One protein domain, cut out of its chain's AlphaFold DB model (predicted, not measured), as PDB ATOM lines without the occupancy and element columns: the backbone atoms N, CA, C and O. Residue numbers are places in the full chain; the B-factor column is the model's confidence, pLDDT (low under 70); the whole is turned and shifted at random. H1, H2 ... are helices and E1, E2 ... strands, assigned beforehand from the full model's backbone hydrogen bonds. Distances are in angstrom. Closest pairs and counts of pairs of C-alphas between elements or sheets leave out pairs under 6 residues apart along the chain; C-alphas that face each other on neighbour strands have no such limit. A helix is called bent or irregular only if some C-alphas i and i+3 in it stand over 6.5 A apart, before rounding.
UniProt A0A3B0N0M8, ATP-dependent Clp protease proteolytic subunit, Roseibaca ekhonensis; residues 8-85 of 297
ATOM      1  N   MET A   8     219.163 209.510 230.301       96.50
ATOM      2  CA  MET A   8     218.719 208.135 230.543       96.50
ATOM      3  C   MET A   8     218.088 208.013 231.941       96.50
ATOM      4  O   MET A   8     218.750 208.337 232.923       96.50
ATOM      5  N   PRO A   9     216.819 207.585 232.082       96.56
ATOM      6  CA  PRO A   9     216.235 207.316 233.397       96.56
ATOM      7  C   PRO A   9     217.014 206.230 234.143       96.56
ATOM      8  O   PRO A   9     217.411 205.249 233.518       96.56
ATOM      9  N   GLU A  10     217.172 206.352 235.462       96.25
ATOM     10  CA  GLU A  10     217.917 205.388 236.297       96.25
ATOM     11  C   GLU A  10     217.443 203.931 236.111       96.25
ATOM     12  O   GLU A  10     218.238 202.999 236.159       96.25
ATOM     13  N   ASN A  11     216.149 203.729 235.842       94.88
ATOM     14  CA  ASN A  11     215.536 202.416 235.631       94.88
ATOM     15  C   ASN A  11     215.430 201.978 234.153       94.88
ATOM     16  O   ASN A  11     214.665 201.059 233.846       94.88
ATOM     17  N   ALA A  12     216.137 202.643 233.236       95.25
ATOM     18  CA  ALA A  12     216.208 202.265 231.827       95.25
ATOM     19  C   ALA A  12     217.427 201.373 231.531       95.25
ATOM     20  O   ALA A  12     218.425 201.394 232.246       95.25
ATOM     21  N   PHE A  13     217.355 200.643 230.416       96.12
ATOM     22  CA  PHE A  13     218.482 199.911 229.840       96.12
ATOM     23  C   PHE A  13     218.737 200.372 228.403       96.12
ATOM     24  O   PHE A  13     217.798 200.650 227.653       96.12
ATOM     25  N   LEU A  14     220.011 200.427 228.025       96.44
ATOM     26  CA  LEU A  14     220.491 200.658 226.667       96.44
ATOM     27  C   LEU A  14     221.061 199.339 226.146       96.44
ATOM     28  O   LEU A  14     221.870 198.715 226.822       96.44
ATOM     29  N   MET A  15     220.672 198.926 224.944       97.25
ATOM     30  CA  MET A  15     221.240 197.749 224.290       97.25
ATOM     31  C   MET A  15     221.971 198.161 223.015       97.25
ATOM     32  O   MET A  15     221.448 198.950 222.224       97.25
ATOM     33  N   ILE A  16     223.181 197.631 222.830       96.81
ATOM     34  CA  ILE A  16     223.984 197.809 221.618       96.81
ATOM     35  C   ILE A  16     224.357 196.447 221.030       96.81
ATOM     36  O   ILE A  16     224.856 195.568 221.729       96.81
ATOM     37  N   HIS A  17     224.122 196.278 219.729       98.00
ATOM     38  CA  HIS A  17     224.336 195.016 219.028       98.00
ATOM     39  C   HIS A  17     224.868 195.220 217.607       98.00
ATOM     40  O   HIS A  17     224.725 196.298 217.020       98.00
ATOM     41  N   ASP A  18     225.466 194.173 217.045       97.69
ATOM     42  CA  ASP A  18     225.850 194.122 215.636       97.69
ATOM     43  C   ASP A  18     224.623 194.142 214.707       97.69
ATOM     44  O   ASP A  18     223.605 193.511 215.012       97.69
ATOM     45  N   PRO A  19     224.695 194.829 213.550       97.44
ATOM     46  CA  PRO A  19     223.575 194.900 212.621       97.44
ATOM     47  C   PRO A  19     223.221 193.505 212.098       97.44
ATOM     48  O   PRO A  19     224.058 192.799 211.536       97.44
ATOM     49  N   SER A  20     221.954 193.133 212.248       96.38
ATOM     50  CA  SER A  20     221.409 191.865 211.776       96.38
ATOM     51  C   SER A  20     220.478 192.076 210.582       96.38
ATOM     52  O   SER A  20     219.881 193.138 210.395       96.38
ATOM     53  N   GLY A  21     220.366 191.053 209.740       95.50
ATOM     54  CA  GLY A  21     219.528 191.072 208.548       95.50
ATOM     55  C   GLY A  21     219.232 189.658 208.068       95.50
ATOM     56  O   GLY A  21     219.949 188.714 208.398       95.50
ATOM     57  N   LEU A  22     218.166 189.514 207.283       96.75
ATOM     58  CA  LEU A  22     217.761 188.249 206.679       96.75
ATOM     59  C   LEU A  22     217.782 188.386 205.156       96.75
ATOM     60  O   LEU A  22     217.260 189.355 204.607       96.75
ATOM     61  N   VAL A  23     218.345 187.391 204.475       97.38
ATOM     62  CA  VAL A  23     218.318 187.272 203.014       97.38
ATOM     63  C   VAL A  23     217.950 185.840 202.634       97.38
ATOM     64  O   VAL A  23     218.401 184.885 203.264       97.38
ATOM     65  N   MET A  24     217.123 185.689 201.603       97.25
ATOM     66  CA  MET A  24     216.818 184.401 200.981       97.25
ATOM     67  C   MET A  24     217.161 184.498 199.500       97.25
ATOM     68  O   MET A  24     216.664 185.387 198.812       97.25
ATOM     69  N   GLY A  25     218.020 183.604 199.020       97.19
ATOM     70  CA  GLY A  25     218.557 183.675 197.668       97.19
ATOM     71  C   GLY A  25     219.743 182.740 197.468       97.19
ATOM     72  O   GLY A  25     219.897 181.730 198.157       97.19
ATOM     73  N   THR A  26     220.577 183.088 196.501       98.25
ATOM     74  CA  THR A  26     221.806 182.389 196.137       98.25
ATOM     75  C   THR A  26     222.959 182.702 197.099       98.25
ATOM     76  O   THR A  26     222.925 183.638 197.898       98.25
ATOM     77  N   ALA A  27     224.060 181.959 196.957       98.31
ATOM     78  CA  ALA A  27     225.302 182.251 197.669       98.31
ATOM     79  C   ALA A  27     225.956 183.593 197.257       98.31
ATOM     80  O   ALA A  27     226.874 184.044 197.943       98.31
ATOM     81  N   ALA A  28     225.553 184.222 196.146       98.50
ATOM     82  CA  ALA A  28     225.994 185.579 195.815       98.50
ATOM     83  C   ALA A  28     225.272 186.597 196.712       98.50
ATOM     84  O   ALA A  28     225.933 187.349 197.426       98.50
ATOM     85  N   ASP A  29     223.941 186.502 196.782       98.25
ATOM     86  CA  ASP A  29     223.075 187.380 197.583       98.25
ATOM     87  C   ASP A  29     223.443 187.338 199.079       98.25
ATOM     88  O   ASP A  29     223.487 188.364 199.755       98.25
ATOM     89  N   MET A  30     223.796 186.153 199.597       98.50
ATOM     90  CA  MET A  30     224.276 185.991 200.979       98.50
ATOM     91  C   MET A  30     225.586 186.741 201.261       98.50
ATOM     92  O   MET A  30     225.738 187.327 202.332       98.50
ATOM     93  N   ARG A  31     226.531 186.753 200.310       98.56
ATOM     94  CA  ARG A  31     227.808 187.475 200.463       98.56
ATOM     95  C   ARG A  31     227.635 188.982 200.291       98.56
ATOM     96  O   ARG A  31     228.298 189.745 200.989       98.56
ATOM     97  N   GLU A  32     226.738 189.410 199.404       98.38
ATOM     98  CA  GLU A  32     226.391 190.825 199.240       98.38
ATOM     99  C   GLU A  32     225.696 191.384 200.491       98.38
ATOM    100  O   GLU A  32     226.052 192.470 200.956       98.38
ATOM    101  N   MET A  33     224.775 190.620 201.091       98.31
ATOM    102  CA  MET A  33     224.158 190.977 202.371       98.31
ATOM    103  C   MET A  33     225.206 191.078 203.486       98.31
ATOM    104  O   MET A  33     225.243 192.094 204.176       98.31
ATOM    105  N   ALA A  34     226.105 190.094 203.625       98.19
ATOM    106  CA  ALA A  34     227.181 190.141 204.620       98.19
ATOM    107  C   ALA A  34     228.052 191.404 204.467       98.19
ATOM    108  O   ALA A  34     228.140 192.210 205.391       98.19
ATOM    109  N   GLY A  35     228.565 191.668 203.259       98.25
ATOM    110  CA  GLY A  35     229.354 192.874 202.977       98.25
ATOM    111  C   GLY A  35     228.568 194.192 203.067       98.25
ATOM    112  O   GLY A  35     229.168 195.270 203.069       98.25
ATOM    113  N   THR A  36     227.235 194.140 203.130       98.31
ATOM    114  CA  THR A  36     226.371 195.295 203.422       98.31
ATOM    115  C   THR A  36     226.231 195.504 204.928       98.31
ATOM    116  O   THR A  36     226.396 196.633 205.394       98.31
ATOM    117  N   LEU A  37     226.017 194.433 205.699       98.44
ATOM    118  CA  LEU A  37     226.004 194.475 207.165       98.44
ATOM    119  C   LEU A  37     227.354 194.951 207.725       98.44
ATOM    120  O   LEU A  37     227.359 195.807 208.606       98.44
ATOM    121  N   ASP A  38     228.483 194.525 207.150       98.12
ATOM    122  CA  ASP A  38     229.825 194.998 207.535       98.12
ATOM    123  C   ASP A  38     229.991 196.520 207.354       98.12
ATOM    124  O   ASP A  38     230.522 197.214 208.227       98.12
ATOM    125  N   LYS A  39     229.481 197.083 206.247       98.19
ATOM    126  CA  LYS A  39     229.497 198.540 206.002       98.19
ATOM    127  C   LYS A  39     228.619 199.290 207.005       98.19
ATOM    128  O   LYS A  39     229.011 200.350 207.494       98.19
ATOM    129  N   ILE A  40     227.445 198.739 207.324       98.12
ATOM    130  CA  ILE A  40     226.542 199.297 208.340       98.12
ATOM    131  C   ILE A  40     227.213 199.244 209.721       98.12
ATOM    132  O   ILE A  40     227.183 200.243 210.440       98.12
ATOM    133  N   LYS A  41     227.892 198.139 210.062       97.62
ATOM    134  CA  LYS A  41     228.654 197.984 211.309       97.62
ATOM    135  C   LYS A  41     229.754 199.037 211.425       97.62
ATOM    136  O   LYS A  41     229.846 199.684 212.463       97.62
ATOM    137  N   GLY A  42     230.521 199.283 210.361       96.94
ATOM    138  CA  GLY A  42     231.526 200.355 210.336       96.94
ATOM    139  C   GLY A  42     230.938 201.748 210.617       96.94
ATOM    140  O   GLY A  42     231.486 202.503 211.418       96.94
ATOM    141  N   SER A  43     229.781 202.065 210.025       96.31
ATOM    142  CA  SER A  43     229.069 203.332 210.275       96.31
ATOM    143  C   SER A  43     228.537 203.440 211.715       96.31
ATOM    144  O   SER A  43     228.672 204.482 212.360       96.31
ATOM    145  N   LEU A  44     227.990 202.347 212.261       95.81
ATOM    146  CA  LEU A  44     227.544 202.271 213.657       95.81
ATOM    147  C   LEU A  44     228.712 202.470 214.631       95.81
ATOM    148  O   LEU A  44     228.610 203.302 215.531       95.81
ATOM    149  N   LEU A  45     229.834 201.775 214.419       96.50
ATOM    150  CA  LEU A  45     231.048 201.909 215.229       96.50
ATOM    151  C   LEU A  45     231.573 203.343 215.231       96.50
ATOM    152  O   LEU A  45     231.883 203.872 216.297       96.50
ATOM    153  N   GLN A  46     231.608 204.007 214.071       95.00
ATOM    154  CA  GLN A  46     231.972 205.421 213.990       95.00
ATOM    155  C   GLN A  46     231.015 206.304 214.808       95.00
ATOM    156  O   GLN A  46     231.471 207.168 215.557       95.00
ATOM    157  N   GLY A  47     229.702 206.079 214.705       94.50
ATOM    158  CA  GLY A  47     228.688 206.848 215.434       94.50
ATOM    159  C   GLY A  47     228.672 206.610 216.949       94.50
ATOM    160  O   GLY A  47     228.325 207.520 217.704       94.50
ATOM    161  N   TYR A  48     229.042 205.415 217.412       95.56
ATOM    162  CA  TYR A  48     229.212 205.116 218.837       95.56
ATOM    163  C   TYR A  48     230.537 205.665 219.382       95.56
ATOM    164  O   TYR A  48     230.534 206.281 220.448       95.56
ATOM    165  N   ALA A  49     231.643 205.522 218.644       94.75
ATOM    166  CA  ALA A  49     232.951 206.079 219.004       94.75
ATOM    167  C   ALA A  49     232.903 207.610 219.114       94.75
ATOM    168  O   ALA A  49     233.382 208.184 220.089       94.75
ATOM    169  N   ALA A  50     232.235 208.273 218.165       93.56
ATOM    170  CA  ALA A  50     232.067 209.724 218.176       93.56
ATOM    171  C   ALA A  50     231.263 210.243 219.384       93.56
ATOM    172  O   ALA A  50     231.518 211.361 219.825       93.56
ATOM    173  N   LYS A  51     230.313 209.461 219.926       94.06
ATOM    174  CA  LYS A  51     229.536 209.855 221.116       94.06
ATOM    175  C   LYS A  51     230.250 209.515 222.427       94.06
ATOM    176  O   LYS A  51     230.330 210.367 223.298       94.06
ATOM    177  N   SER A  52     230.786 208.301 222.542       94.00
ATOM    178  CA  SER A  52     231.454 207.812 223.761       94.00
ATOM    179  C   SER A  52     232.861 208.368 223.986       94.00
ATOM    180  O   SER A  52     233.384 208.279 225.093       94.00
ATOM    181  N   GLY A  53     233.513 208.879 222.937       93.69
ATOM    182  CA  GLY A  53     234.936 209.227 222.970       93.69
ATOM    183  C   GLY A  53     235.875 208.013 223.037       93.69
ATOM    184  O   GLY A  53     237.088 208.196 223.151       93.69
ATOM    185  N   ARG A  54     235.339 206.786 222.962       94.31
ATOM    186  CA  ARG A  54     236.103 205.529 222.968       94.31
ATOM    187  C   ARG A  54     236.527 205.117 221.563       94.31
ATOM    188  O   ARG A  54     235.972 205.570 220.561       94.31
ATOM    189  N   SER A  55     237.520 204.238 221.486       96.50
ATOM    190  CA  SER A  55     237.965 203.662 220.217       96.50
ATOM    191  C   SER A  55     236.918 202.708 219.624       96.50
ATOM    192  O   SER A  55     236.110 202.116 220.340       96.50
ATOM    193  N   GLN A  56     236.941 202.513 218.301       94.81
ATOM    194  CA  GLN A  56     236.071 201.515 217.661       94.81
ATOM    195  C   GLN A  56     236.400 200.089 218.137       94.81
ATOM    196  O   GLN A  56     235.489 199.274 218.258       94.81
ATOM    197  N   ASP A  57     237.663 199.819 218.481       95.81
ATOM    198  CA  ASP A  57     238.131 198.520 218.980       95.81
ATOM    199  C   ASP A  57     237.594 198.184 220.385       95.81
ATOM    200  O   ASP A  57     237.401 197.013 220.700       95.81
ATOM    201  N   GLU A  58     237.294 199.189 221.220       95.00
ATOM    202  CA  GLU A  58     236.593 199.000 222.503       95.00
ATOM    203  C   GLU A  58     235.090 198.737 222.326       95.00
ATOM    204  O   GLU A  58     234.482 198.050 223.143       95.00
ATOM    205  N   ILE A  59     234.474 199.279 221.271       96.56
ATOM    206  CA  ILE A  59     233.016 199.235 221.061       96.56
ATOM    207  C   ILE A  59     232.600 198.006 220.244       96.56
ATOM    208  O   ILE A  59     231.549 197.417 220.499       96.56
ATOM    209  N   ALA A  60     233.435 197.574 219.297       96.81
ATOM    210  CA  ALA A  60     233.227 196.371 218.496       96.81
ATOM    211  C   ALA A  60     232.920 195.097 219.311       96.81
ATOM    212  O   ALA A  60     231.969 194.406 218.932       96.81
ATOM    213  N   PRO A  61     233.626 194.765 220.414       97.81
ATOM    214  CA  PRO A  61     233.268 193.615 221.241       97.81
ATOM    215  C   PRO A  61     231.935 193.806 221.978       97.81
ATOM    216  O   PRO A  61     231.203 192.833 222.129       97.81
ATOM    217  N   LEU A  62     231.579 195.033 222.383       96.50
ATOM    218  CA  LEU A  62     230.299 195.301 223.053       96.50
ATOM    219  C   LEU A  62     229.108 195.090 222.105       96.50
ATOM    220  O   LEU A  62     228.110 194.486 222.493       96.50
ATOM    221  N   MET A  63     229.229 195.538 220.850       97.56
ATOM    222  CA  MET A  63     228.223 195.279 219.812       97.56
ATOM    223  C   MET A  63     228.158 193.793 219.430       97.56
ATOM    224  O   MET A  63     227.068 193.238 219.312       97.56
ATOM    225  N   ALA A  64     229.303 193.124 219.280       97.19
ATOM    226  CA  ALA A  64     229.343 191.700 218.939       97.19
ATOM    227  C   ALA A  64     228.757 190.794 220.042       97.19
ATOM    228  O   ALA A  64     228.286 189.699 219.744       97.19
ATOM    229  N   ALA A  65     228.782 191.243 221.301       97.19
ATOM    230  CA  ALA A  65     228.255 190.511 222.451       97.19
ATOM    231  C   ALA A  65     226.764 190.769 222.759       97.19
ATOM    232  O   ALA A  65     226.262 190.174 223.709       97.19
ATOM    233  N   GLU A  66     226.071 191.636 222.003       97.75
ATOM    234  CA  GLU A  66     224.712 192.125 222.324       97.75
ATOM    235  C   GLU A  66     224.635 192.674 223.765       97.75
ATOM    236  O   GLU A  66     223.943 192.153 224.644       97.75
ATOM    237  N   THR A  67     225.420 193.718 224.038       97.75
ATOM    238  CA  THR A  67     225.579 194.228 225.405       97.75
ATOM    239  C   THR A  67     224.373 195.057 225.837       97.75
ATOM    240  O   THR A  67     224.039 196.066 225.211       97.75
ATOM    241  N   TRP A  68     223.778 194.664 226.962       97.81
ATOM    242  CA  TRP A  68     222.808 195.449 227.721       97.81
ATOM    243  C   TRP A  68     223.530 196.219 228.833       97.81
ATOM    244  O   TRP A  68     224.312 195.640 229.583       97.81
ATOM    245  N   LEU A  69     223.254 197.516 228.927       97.00
ATOM    246  CA  LEU A  69     223.864 198.475 229.846       97.00
ATOM    247  C   LEU A  69     222.760 199.131 230.673       97.00
ATOM    248  O   LEU A  69     221.736 199.535 230.109       97.00
ATOM    249  N   ASP A  70     222.950 199.263 231.984       97.31
ATOM    250  CA  ASP A  70     222.072 200.110 232.796       97.31
ATOM    251  C   ASP A  70     222.392 201.608 232.594       97.31
ATOM    252  O   ASP A  70     223.298 201.983 231.841       97.31
ATOM    253  N   ALA A  71     221.619 202.490 233.230       97.00
ATOM    254  CA  ALA A  71     221.790 203.937 233.089       97.00
ATOM    255  C   ALA A  71     223.156 204.452 233.572       97.00
ATOM    256  O   ALA A  71     223.640 205.471 233.072       97.00
ATOM    257  N   LYS A  72     223.786 203.752 234.521       97.44
ATOM    258  CA  LYS A  72     225.111 204.088 235.030       97.44
ATOM    259  C   LYS A  72     226.198 203.575 234.095       97.44
ATOM    260  O   LYS A  72     227.065 204.361 233.726       97.44
ATOM    261  N   ASP A  73     226.133 202.320 233.669       97.06
ATOM    262  CA  ASP A  73     227.096 201.764 232.713       97.06
ATOM    263  C   ASP A  73     227.079 202.560 231.396       97.06
ATOM    264  O   ASP A  73     228.128 202.853 230.820       97.06
ATOM    265  N   ALA A  74     225.897 202.992 230.942       96.62
ATOM    266  CA  ALA A  74     225.760 203.870 229.783       96.62
ATOM    267  C   ALA A  74     226.411 205.252 229.995       96.62
ATOM    268  O   ALA A  74     226.986 205.792 229.049       96.62
ATOM    269  N   LEU A  75     226.364 205.820 231.206       96.50
ATOM    270  CA  LEU A  75     227.046 207.075 231.550       96.50
ATOM    271  C   LEU A  75     228.574 206.883 231.634       96.50
ATOM    272  O   LEU A  75     229.320 207.620 230.992       96.50
ATOM    273  N   ASP A  76     229.041 205.857 232.351       96.69
ATOM    274  CA  ASP A  76     230.468 205.541 232.552       96.69
ATOM    275  C   ASP A  76     231.172 205.127 231.233       96.69
ATOM    276  O   ASP A  76     232.384 205.318 231.048       96.69
ATOM    277  N   LEU A  77     230.419 204.586 230.268       95.12
ATOM    278  CA  LEU A  77     230.898 204.318 228.910       95.12
ATOM    279  C   LEU A  77     230.782 205.518 227.955       95.12
ATOM    280  O   LEU A  77     231.358 205.442 226.869       95.12
ATOM    281  N   GLY A  78     230.113 206.611 228.338       95.25
ATOM    282  CA  GLY A  78     229.925 207.817 227.514       95.25
ATOM    283  C   GLY A  78     228.783 207.729 226.488       95.25
ATOM    284  O   GLY A  78     228.712 208.525 225.553       95.25
ATOM    285  N   PHE A  79     227.890 206.749 226.616       95.88
ATOM    286  CA  PHE A  79     226.704 206.621 225.766       95.88
ATOM    287  C   PHE A  79     225.535 207.511 226.222       95.88
ATOM    288  O   PHE A  79     224.727 207.907 225.380       95.88
ATOM    289  N   ALA A  80     225.465 207.867 227.506       95.94
ATOM    290  CA  ALA A  80     224.554 208.873 228.060       95.94
ATOM    291  C   ALA A  80     225.342 210.068 228.628       95.94
ATOM    292  O   ALA A  80     226.504 209.915 228.995       95.94
ATOM    293  N   ASP A  81     224.716 211.246 228.714       95.81
ATOM    294  CA  ASP A  81     225.335 212.465 229.271       95.81
ATOM    295  C   ASP A  81     224.896 212.740 230.717       95.81
ATOM    296  O   ASP A  81     225.648 213.315 231.505       95.81
ATOM    297  N   ARG A  82     223.674 212.327 231.086       96.38
ATOM    298  CA  ARG A  82     223.175 212.366 232.469       96.38
ATOM    299  C   ARG A  82     222.098 211.323 232.736       96.38
ATOM    300  O   ARG A  82     221.366 210.910 231.834       96.38
ATOM    301  N   ILE A  83     221.969 210.975 234.012       97.38
ATOM    302  CA  ILE A  83     220.887 210.142 234.532       97.38
ATOM    303  C   ILE A  83     219.744 211.044 235.015       97.38
ATOM    304  O   ILE A  83     219.988 212.116 235.574       97.38
ATOM    305  N   ALA A  84     218.503 210.625 234.777       95.94
ATOM    306  CA  ALA A  84     217.297 211.250 235.318       95.94
ATOM    307  C   ALA A  84     216.580 210.316 236.304       95.94
ATOM    308  O   ALA A  84     216.810 209.106 236.301       95.94
ATOM    309  N   GLU A  85     215.682 210.889 237.109       93.88
ATOM    310  CA  GLU A  85     214.827 210.154 238.049       93.88
ATOM    311  C   GLU A  85     214.127 208.945 237.389       93.88
ATOM    312  O   GLU A  85     213.741 209.025 236.212       93.88
TER     313      GLU A  85
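This is residues 8 to 85 of the 297 residues of the protein "ATP-dependent Clp protease proteolytic subunit" of Roseibaca ekhonensis (UniProt A0A3B0N0M8). One long helix, H1, reaches out from a small head of short parts, in which the helix H2 and the two-stranded ribbon E1 and E2 lie level with the later part of H1, while the short helix H3 and the short strand E3 lie past its last residues. From E1 the chain runs out through residues 17 to 26 to the far end of H1, and H1 then comes back to the head, where H2 crosses its last part steeply. The printed part has 78 residues with three named helices and three named strands, in the order E1, H1, H2, E2, H3, E3; E1 and E2 form an antiparallel sheet, and the class is mixed, helices and strands. The whole is loose, with a radius of gyration of the C-alphas of 15.1 A, and spans 50 by 24 by 15 A, the length running from Thr 26, just before H1, along H1 and on past H3 and E3 to Glu 85.

Residues 8 to 9 pair, parallel, with residues 83 to 84 of E3, residues 82 to 84, which pairs with no named strand. E1, residues 13 to 16, and E2, residues 67 to 70, are antiparallel neighbours at 155 degrees; N 14 and O 69 are 2.8 A apart and N 16 and O 67 are 3.0 A apart, both within hydrogen-bond range. H1, residues 27 to 52, touches H2, residues 56 to 64, with its residues 45 to 49 alone, at a steep tilt of 57 degrees, opposite ways; the closest C-alphas are those of Leu 45 and Gln 56, at 5.6 A. The closest C-alphas of E1 and H2 are those of Ile 16 and Met 63, at 5.3 A. H3, residues 71 to 76, touches no helix; its closest C-alpha pair with E1 is Ala 71 and Phe 13, at 6.1 A, and with E3 Ala 71 and Ile 83, at 6.4 A. H1 is apart from E2, H3 and E3. Every O i to N i+4 pair is within hydrogen-bond range in H3, against 19 of 22 in H1 and 3 of 5 in H2.

E1 begins at C-alpha 13, (218.482, 199.911, 229.840), and is 10.1 A long. H1 runs 37.0 A, from C-alpha 27 at (225.302, 182.251, 197.669) to C-alpha 52. H2 is 12.0 A long and neither bent nor irregular, but only just: C-alphas 58 and 61 are 6.5 A apart. E2 measures 10.1 A, H3 8.8 A and E3 6.6 A, the last ending at C-alpha 84, (217.297, 211.250, 235.318).

The two C-alphas farthest apart, those of Thr 26 and Glu 85, are 50.8 A apart, while the first and last printed, those of Met 8 and Glu 85, are 8.7 A apart. The printed part has no cut and no long link; the link from E1 to H1, 10 residues, is short and the other four are tight. The mean pLDDT of the printed part is 96.7, and no printed residue is under 70.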